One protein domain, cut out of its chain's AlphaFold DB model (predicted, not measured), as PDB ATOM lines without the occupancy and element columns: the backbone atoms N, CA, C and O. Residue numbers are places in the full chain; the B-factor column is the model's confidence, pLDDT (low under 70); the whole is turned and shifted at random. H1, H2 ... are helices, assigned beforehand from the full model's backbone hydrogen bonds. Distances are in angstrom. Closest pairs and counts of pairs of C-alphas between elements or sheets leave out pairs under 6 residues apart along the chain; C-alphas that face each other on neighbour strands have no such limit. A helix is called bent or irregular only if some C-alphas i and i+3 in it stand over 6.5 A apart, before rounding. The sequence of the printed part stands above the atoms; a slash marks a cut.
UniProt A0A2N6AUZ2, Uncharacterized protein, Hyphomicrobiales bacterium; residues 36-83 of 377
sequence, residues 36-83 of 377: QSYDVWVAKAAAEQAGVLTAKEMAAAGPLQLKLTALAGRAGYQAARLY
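AT A GLANCE: This is residues 36 to 83 of the 377 residues of an uncharacterized protein of Hyphomicrobiales bacterium (UniProt A0A2N6AUZ2). A helix folded back on itself makes the core: H3 turns sharply at residues 72 and 73, and its two arms, H3a and H3b, pack on each other. H1 packs on H3a and crosses it steeply, giving a bent row H1, H3a, H3b with H3a in the middle, while the short H2 stands off to one side of H1 and H3a. The printed part has 48 residues with three named helices, in the order H1, H2, H3 along the chain, and no named strand; its class is all helix. It is compact, with a radius of gyration of the C-alphas of 9.1 A, and rounded, spanning 24 by 19 by 19 A.

HOW THE PARTS SIT: H3, residues 63 to 82, was assigned as one helix by its hydrogen bonds, but it is bent: C-alphas 71 and 74 are 9.4 A apart. Its arms are H3a, residues 63 to 71, and H3b, residues 74 to 82. The arms touch, and their closest C-alphas, those of Leu 68 and Gly 76, are 4.5 A apart. They run opposite ways at a shallow tilt of 33 degrees, only just short of steep. H1, residues 38 to 49, touches H3a, with the C-alphas of Ala 43 and Lys 67 closest at 5.0 A. These two run the same way at a steep tilt of 51 degrees. H2, residues 55 to 60, is close to but not clearly touching H3a, the closest C-alphas being those of Met 58 and Leu 66 at 7.5 A. H2 is also close to but not clearly touching H1, the C-alphas of Lys 44 and Met 58 being closest at 7.5 A. H3b is apart from H1 and from H2. In H1, H2, H3a and H3b every O i to N i+4 pair is within hydrogen-bond range.

IN THESE COORDINATES: H3a measures 12.9 A from first to last C-alpha, beginning at C-alpha 63 at (46.726, 92.723, 294.498). H3b measures 12.2 A and ends at C-alpha 82 at (37.833, 103.190, 299.228). H1 measures 16.6 A, starting from C-alpha 38 at (51.566, 83.293, 294.617). H2 measures 8.7 A.

THE WHOLE: The two C-alphas farthest apart are those of Tyr 38 and Leu 82, at 24.6 A. The printed part, residues 36 to 83, has no cut. The links H1 to H2, of 5 residues, and H2 to H3, of 2 residues, are tight. The mean pLDDT of the printed part is 78.9; 11 residues are under 70, namely residues 36 to 41, 43, 46 to 47 and 49 to 50.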
ATOM      1  N   GLN A  36      53.903  87.787 289.522       51.62
ATOM      2  CA  GLN A  36      52.677  87.612 290.302       51.62
ATOM      3  C   GLN A  36      53.001  86.770 291.525       51.62
ATOM      4  O   GLN A  36      53.188  85.564 291.425       51.62
ATOM      5  N   SER A  37      53.071  87.432 292.683       61.94
ATOM      6  CA  SER A  37      53.131  86.748 293.974       61.94
ATOM      7  C   SER A  37      52.060  85.651 294.007       61.94
ATOM      8  O   SER A  37      50.909  85.900 293.641       61.94
ATOM      9  N   TYR A  38      52.449  84.449 294.434       64.31
ATOM     10  CA  TYR A  38      51.566  83.293 294.617       64.31
ATOM     11  C   TYR A  38      50.265  83.670 295.349       64.31
ATOM     12  O   TYR A  38      49.180  83.234 294.965       64.31
ATOM     13  N   ASP A  39      50.348  84.587 296.316       59.81
ATOM     14  CA  ASP A  39      49.201  85.105 297.065       59.81
ATOM     15  C   ASP A  39      48.158  85.791 296.172       59.81
ATOM     16  O   ASP A  39      46.961  85.717 296.441       59.81
ATOM     17  N   VAL A  40      48.592  86.465 295.104       67.44
ATOM     18  CA  VAL A  40      47.711  87.149 294.144       67.44
ATOM     19  C   VAL A  40      46.992  86.138 293.267       67.44
ATOM     20  O   VAL A  40      45.805  86.306 292.995       67.44
ATOM     21  N   TRP A  41      47.687  85.077 292.854       68.12
ATOM     22  CA  TRP A  41      47.079  83.999 292.081       68.12
ATOM     23  C   TRP A  41      46.014  83.264 292.905       68.12
ATOM     24  O   TRP A  41      44.879  83.129 292.451       68.12
ATOM     25  N   VAL A  42      46.334  82.902 294.154       70.31
ATOM     26  CA  VAL A  42      45.381  82.271 295.085       70.31
ATOM     27  C   VAL A  42      44.192  83.190 295.362       70.31
ATOM     28  O   VAL A  42      43.044  82.752 295.317       70.31
ATOM     29  N   ALA A  43      44.438  84.479 295.604       67.38
ATOM     30  CA  ALA A  43      43.372  85.444 295.849       67.38
ATOM     31  C   ALA A  43      42.463  85.644 294.627       67.38
ATOM     32  O   ALA A  43      41.250  85.778 294.783       67.38
ATOM     33  N   LYS A  44      43.028  85.641 293.414       70.19
ATOM     34  CA  LYS A  44      42.264  85.728 292.166       70.19
ATOM     35  C   LYS A  44      41.391  84.491 291.966       70.19
ATOM     36  O   LYS A  44      40.200  84.647 291.725       70.19
ATOM     37  N   ALA A  45      41.954  83.296 292.145       70.50
ATOM     38  CA  ALA A  45      41.210  82.043 292.058       70.50
ATOM     39  C   ALA A  45      40.071  81.978 293.093       70.50
ATOM     40  O   ALA A  45      38.948  81.612 292.759       70.50
ATOM     41  N   ALA A  46      40.323  82.414 294.333       67.75
ATOM     42  CA  ALA A  46      39.301  82.479 295.378       67.75
ATOM     43  C   ALA A  46      38.188  83.497 295.061       67.75
ATOM     44  O   ALA A  46      37.012  83.223 295.296       67.75
ATOM     45  N   ALA A  47      38.538  84.664 294.509       66.69
ATOM     46  CA  ALA A  47      37.565  85.678 294.102       66.69
ATOM     47  C   ALA A  47      36.700  85.218 292.915       66.69
ATOM     48  O   ALA A  47      35.500  85.499 292.886       66.69
ATOM     49  N   GLU A  48      37.300  84.488 291.973       71.88
ATOM     50  CA  GLU A  48      36.625  83.889 290.822       71.88
ATOM     51  C   GLU A  48      35.656  82.785 291.261       71.88
ATOM     52  O   GLU A  48      34.487  82.802 290.880       71.88
ATOM     53  N   GLN A  49      36.089  81.898 292.163       67.50
ATOM     54  CA  GLN A  49      35.247  80.841 292.725       67.50
ATOM     55  C   GLN A  49      34.064  81.394 293.533       67.50
ATOM     56  O   GLN A  49      32.985  80.804 293.545       67.50
ATOM     57  N   ALA A  50      34.243  82.538 294.195       63.91
ATOM     58  CA  ALA A  50      33.174  83.195 294.933       63.91
ATOM     59  C   ALA A  50      32.146  83.895 294.014       63.91
ATOM     60  O   ALA A  50      31.070  84.264 294.484       63.91
ATOM     61  N   GLY A  51      32.456  84.105 292.725       71.06
ATOM     62  CA  GLY A  51      31.547  84.712 291.743       71.06
ATOM     63  C   GLY A  51      31.161  86.166 292.045       71.06
ATOM     64  O   GLY A  51      30.122  86.645 291.597       71.06
ATOM     65  N   VAL A  52      31.960  86.873 292.852       77.06
ATOM     66  CA  VAL A  52      31.556  88.164 293.436       77.06
ATOM     67  C   VAL A  52      31.930  89.370 292.567       77.06
ATOM     68  O   VAL A  52      31.318  90.435 292.690       77.06
ATOM     69  N   LEU A  53      32.934  89.216 291.702       78.88
ATOM     70  CA  LEU A  53      33.443  90.259 290.814       78.88
ATOM     71  C   LEU A  53      33.223  89.875 289.354       78.88
ATOM     72  O   LEU A  53      33.341  88.712 288.976       78.88
ATOM     73  N   THR A  54      32.952  90.870 288.515       83.25
ATOM     74  CA  THR A  54      32.901  90.672 287.061       83.25
ATOM     75  C   THR A  54      34.305  90.456 286.483       83.25
ATOM     76  O   THR A  54      35.293  90.934 287.041       83.25
ATOM     77  N   ALA A  55      34.416  89.812 285.315       80.19
ATOM     78  CA  ALA A  55      35.705  89.604 284.638       80.19
ATOM     79  C   ALA A  55      36.481  90.920 284.413       80.19
ATOM     80  O   ALA A  55      37.701  90.968 284.567       80.19
ATOM     81  N   LYS A  56      35.760  92.013 284.126       83.81
ATOM     82  CA  LYS A  56      36.330  93.357 283.976       83.81
ATOM     83  C   LYS A  56      36.874  93.910 285.298       83.81
ATOM     84  O   LYS A  56      37.964  94.473 285.319       83.81
ATOM     85  N   GLU A  57      36.142  93.740 286.399       82.31
ATOM     86  CA  GLU A  57      36.591  94.167 287.730       82.31
ATOM     87  C   GLU A  57      37.783  93.341 288.215       82.31
ATOM     88  O   GLU A  57      38.706  93.913 288.784       82.31
ATOM     89  N   MET A  58      37.814  92.032 287.940       79.31
ATOM     90  CA  MET A  58      38.961  91.177 288.262       79.31
ATOM     91  C   MET A  58      40.218  91.561 287.477       79.31
ATOM     92  O   MET A  58      41.312  91.530 288.032       79.31
ATOM     93  N   ALA A  59      40.075  91.936 286.201       81.81
ATOM     94  CA  ALA A  59      41.197  92.386 285.375       81.81
ATOM     95  C   ALA A  59      41.756  93.746 285.831       81.81
ATOM     96  O   ALA A  59      42.956  93.981 285.728       81.81
ATOM     97  N   ALA A  60      40.897  94.625 286.353       83.81
ATOM     98  CA  ALA A  60      41.288  95.931 286.883       83.81
ATOM     99  C   ALA A  60      41.706  95.897 288.367       83.81
ATOM    100  O   ALA A  60      42.188  96.903 288.890       83.81
ATOM    101  N   ALA A  61      41.491  94.778 289.067       84.25
ATOM    102  CA  ALA A  61      41.722  94.690 290.500       84.25
ATOM    103  C   ALA A  61      43.214  94.603 290.835       84.25
ATOM    104  O   ALA A  61      43.938  93.725 290.367       84.25
ATOM    105  N   GLY A  62      43.663  95.490 291.722       86.31
ATOM    106  CA  GLY A  62      45.008  95.409 292.287       86.31
ATOM    107  C   GLY A  62      45.178  94.213 293.245       86.31
ATOM    108  O   GLY A  62      44.187  93.677 293.751       86.31
ATOM    109  N   PRO A  63      46.425  93.839 293.592       85.06
ATOM    110  CA  PRO A  63      46.726  92.723 294.498       85.06
ATOM    111  C   PRO A  63      45.970  92.769 295.835       85.06
ATOM    112  O   PRO A  63      45.396  91.773 296.272       85.06
ATOM    113  N   LEU A  64      45.915  93.947 296.467       84.69
ATOM    114  CA  LEU A  64      45.202  94.147 297.729       84.69
ATOM    115  C   LEU A  64      43.693  93.919 297.576       84.69
ATOM    116  O   LEU A  64      43.071  93.297 298.432       84.69
ATOM    117  N   GLN A  65      43.106  94.399 296.478       88.81
ATOM    118  CA  GLN A  65      41.674  94.269 296.222       88.81
ATOM    119  C   GLN A  65      41.289  92.800 296.075       88.81
ATOM    120  O   GLN A  65      40.336  92.363 296.715       88.81
ATOM    121  N   LEU A  66      42.065  92.022 295.320       83.75
ATOM    122  CA  LEU A  66      41.856  90.579 295.187       83.75
ATOM    123  C   LEU A  66      41.982  89.874 296.543       83.75
ATOM    124  O   LEU A  66      41.097  89.108 296.924       83.75
ATOM    125  N   LYS A  67      43.023  90.199 297.322       84.75
ATOM    126  CA  LYS A  67      43.250  89.603 298.647       84.75
ATOM    127  C   LYS A  67      42.098  89.868 299.616       84.75
ATOM    128  O   LYS A  67      41.629  88.944 300.275       84.75
ATOM    129  N   LEU A  68      41.608  91.107 299.700       85.81
ATOM    130  CA  LEU A  68      40.482  91.427 300.585       85.81
ATOM    131  C   LEU A  68      39.156  90.869 300.055       85.81
ATOM    132  O   LEU A  68      38.291  90.504 300.853       85.81
ATOM    133  N   THR A  69      39.004  90.735 298.734       86.81
ATOM    134  CA  THR A  69      37.839  90.067 298.130       86.81
ATOM    135  C   THR A  69      37.759  88.606 298.548       86.81
ATOM    136  O   THR A  69      36.683  88.137 298.899       86.81
ATOM    137  N   ALA A  70      38.887  87.897 298.600       82.50
ATOM    138  CA  ALA A  70      38.909  86.522 299.091       82.50
ATOM    139  C   ALA A  70      38.468  86.409 300.567       82.50
ATOM    140  O   ALA A  70      37.897  85.398 300.964       82.50
ATOM    141  N   LEU A  71      38.690  87.450 301.382       82.00
ATOM    142  CA  LEU A  71      38.347  87.449 302.811       82.00
ATOM    143  C   LEU A  71      36.892  87.849 303.101       82.00
ATOM    144  O   LEU A  71      36.269  87.271 303.990       82.00
ATOM    145  N   ALA A  72      36.350  88.844 302.392       81.44
ATOM    146  CA  ALA A  72      35.020  89.407 302.675       81.44
ATOM    147  C   ALA A  72      34.163  89.670 301.422       81.44
ATOM    148  O   ALA A  72      33.242  90.492 301.447       81.44
ATOM    149  N   GLY A  73      34.469  89.014 300.304       85.19
ATOM    150  CA  GLY A  73      33.745  89.161 299.044       85.19
ATOM    151  C   GLY A  73      33.711  90.610 298.558       85.19
ATOM    152  O   GLY A  73      34.706  91.338 298.580       85.19
ATOM    153  N   ARG A  74      32.526  91.070 298.146       87.12
ATOM    154  CA  ARG A  74      32.344  92.387 297.519       87.12
ATOM    155  C   ARG A  74      32.684  93.524 298.470       87.12
ATOM    156  O   ARG A  74      33.192  94.557 298.038       87.12
ATOM    157  N   ALA A  75      32.417  93.332 299.760       87.81
ATOM    158  CA  ALA A  75      32.730  94.326 300.770       87.81
ATOM    159  C   ALA A  75      34.245  94.480 300.951       87.81
ATOM    160  O   ALA A  75      34.720  95.600 301.116       87.81
ATOM    161  N   GLY A  76      35.007  93.386 300.838       86.38
ATOM    162  CA  GLY A  76      36.470  93.418 300.834       86.38
ATOM    163  C   GLY A  76      37.044  94.153 299.622       86.38
ATOM    164  O   GLY A  76      37.893  95.030 299.785       86.38
ATOM    165  N   TYR A  77      36.516  93.882 298.422       89.75
ATOM    166  CA  TYR A  77      36.874  94.618 297.202       89.75
ATOM    167  C   TYR A  77      36.657  96.131 297.360       89.75
ATOM    168  O   TYR A  77      37.544  96.946 297.099       89.75
ATOM    169  N   GLN A  78      35.469  96.516 297.830       90.75
ATOM    170  CA  GLN A  78      35.109  97.916 298.032       90.75
ATOM    171  C   GLN A  78      35.935  98.575 299.143       90.75
ATOM    172  O   GLN A  78      36.347  99.721 298.979       90.75
ATOM    173  N   ALA A  79      36.216  97.866 300.239       91.56
ATOM    174  CA  ALA A  79      37.072  98.355 301.316       91.56
ATOM    175  C   ALA A  79      38.480  98.689 300.804       91.56
ATOM    176  O   ALA A  79      38.963  99.791 301.043       91.56
ATOM    177  N   ALA A  80      39.094  97.786 300.032       91.12
ATOM    178  CA  ALA A  80      40.410  98.008 299.431       91.12
ATOM    179  C   ALA A  80      40.431  99.181 298.436       91.12
ATOM    180  O   ALA A  80      41.461  99.828 298.274       91.12
ATOM    181  N   ARG A  81      39.313  99.449 297.753       90.81
ATOM    182  CA  ARG A  81      39.203 100.554 296.791       90.81
ATOM    183  C   ARG A  81      38.987 101.908 297.465       90.81
ATOM    184  O   ARG A  81      39.520 102.903 296.991       90.81
ATOM    185  N   LEU A  82      38.181 101.951 298.526       89.75
ATOM    186  CA  LEU A  82      37.833 103.190 299.228       89.75
ATOM    187  C   LEU A  82      38.895 103.601 300.253       89.75
ATOM    188  O   LEU A  82      39.154 104.789 300.411       89.75
ATOM    189  N   TYR A  83      39.495 102.628 300.941       91.56
ATOM    190  CA  TYR A  83      40.434 102.856 302.037       91.56
ATOM    191  C   TYR A  83      41.603 101.870 301.959       91.56
ATOM    192  O   TYR A  83      41.725 101.011 302.831       91.56
TER     193      TYR A  83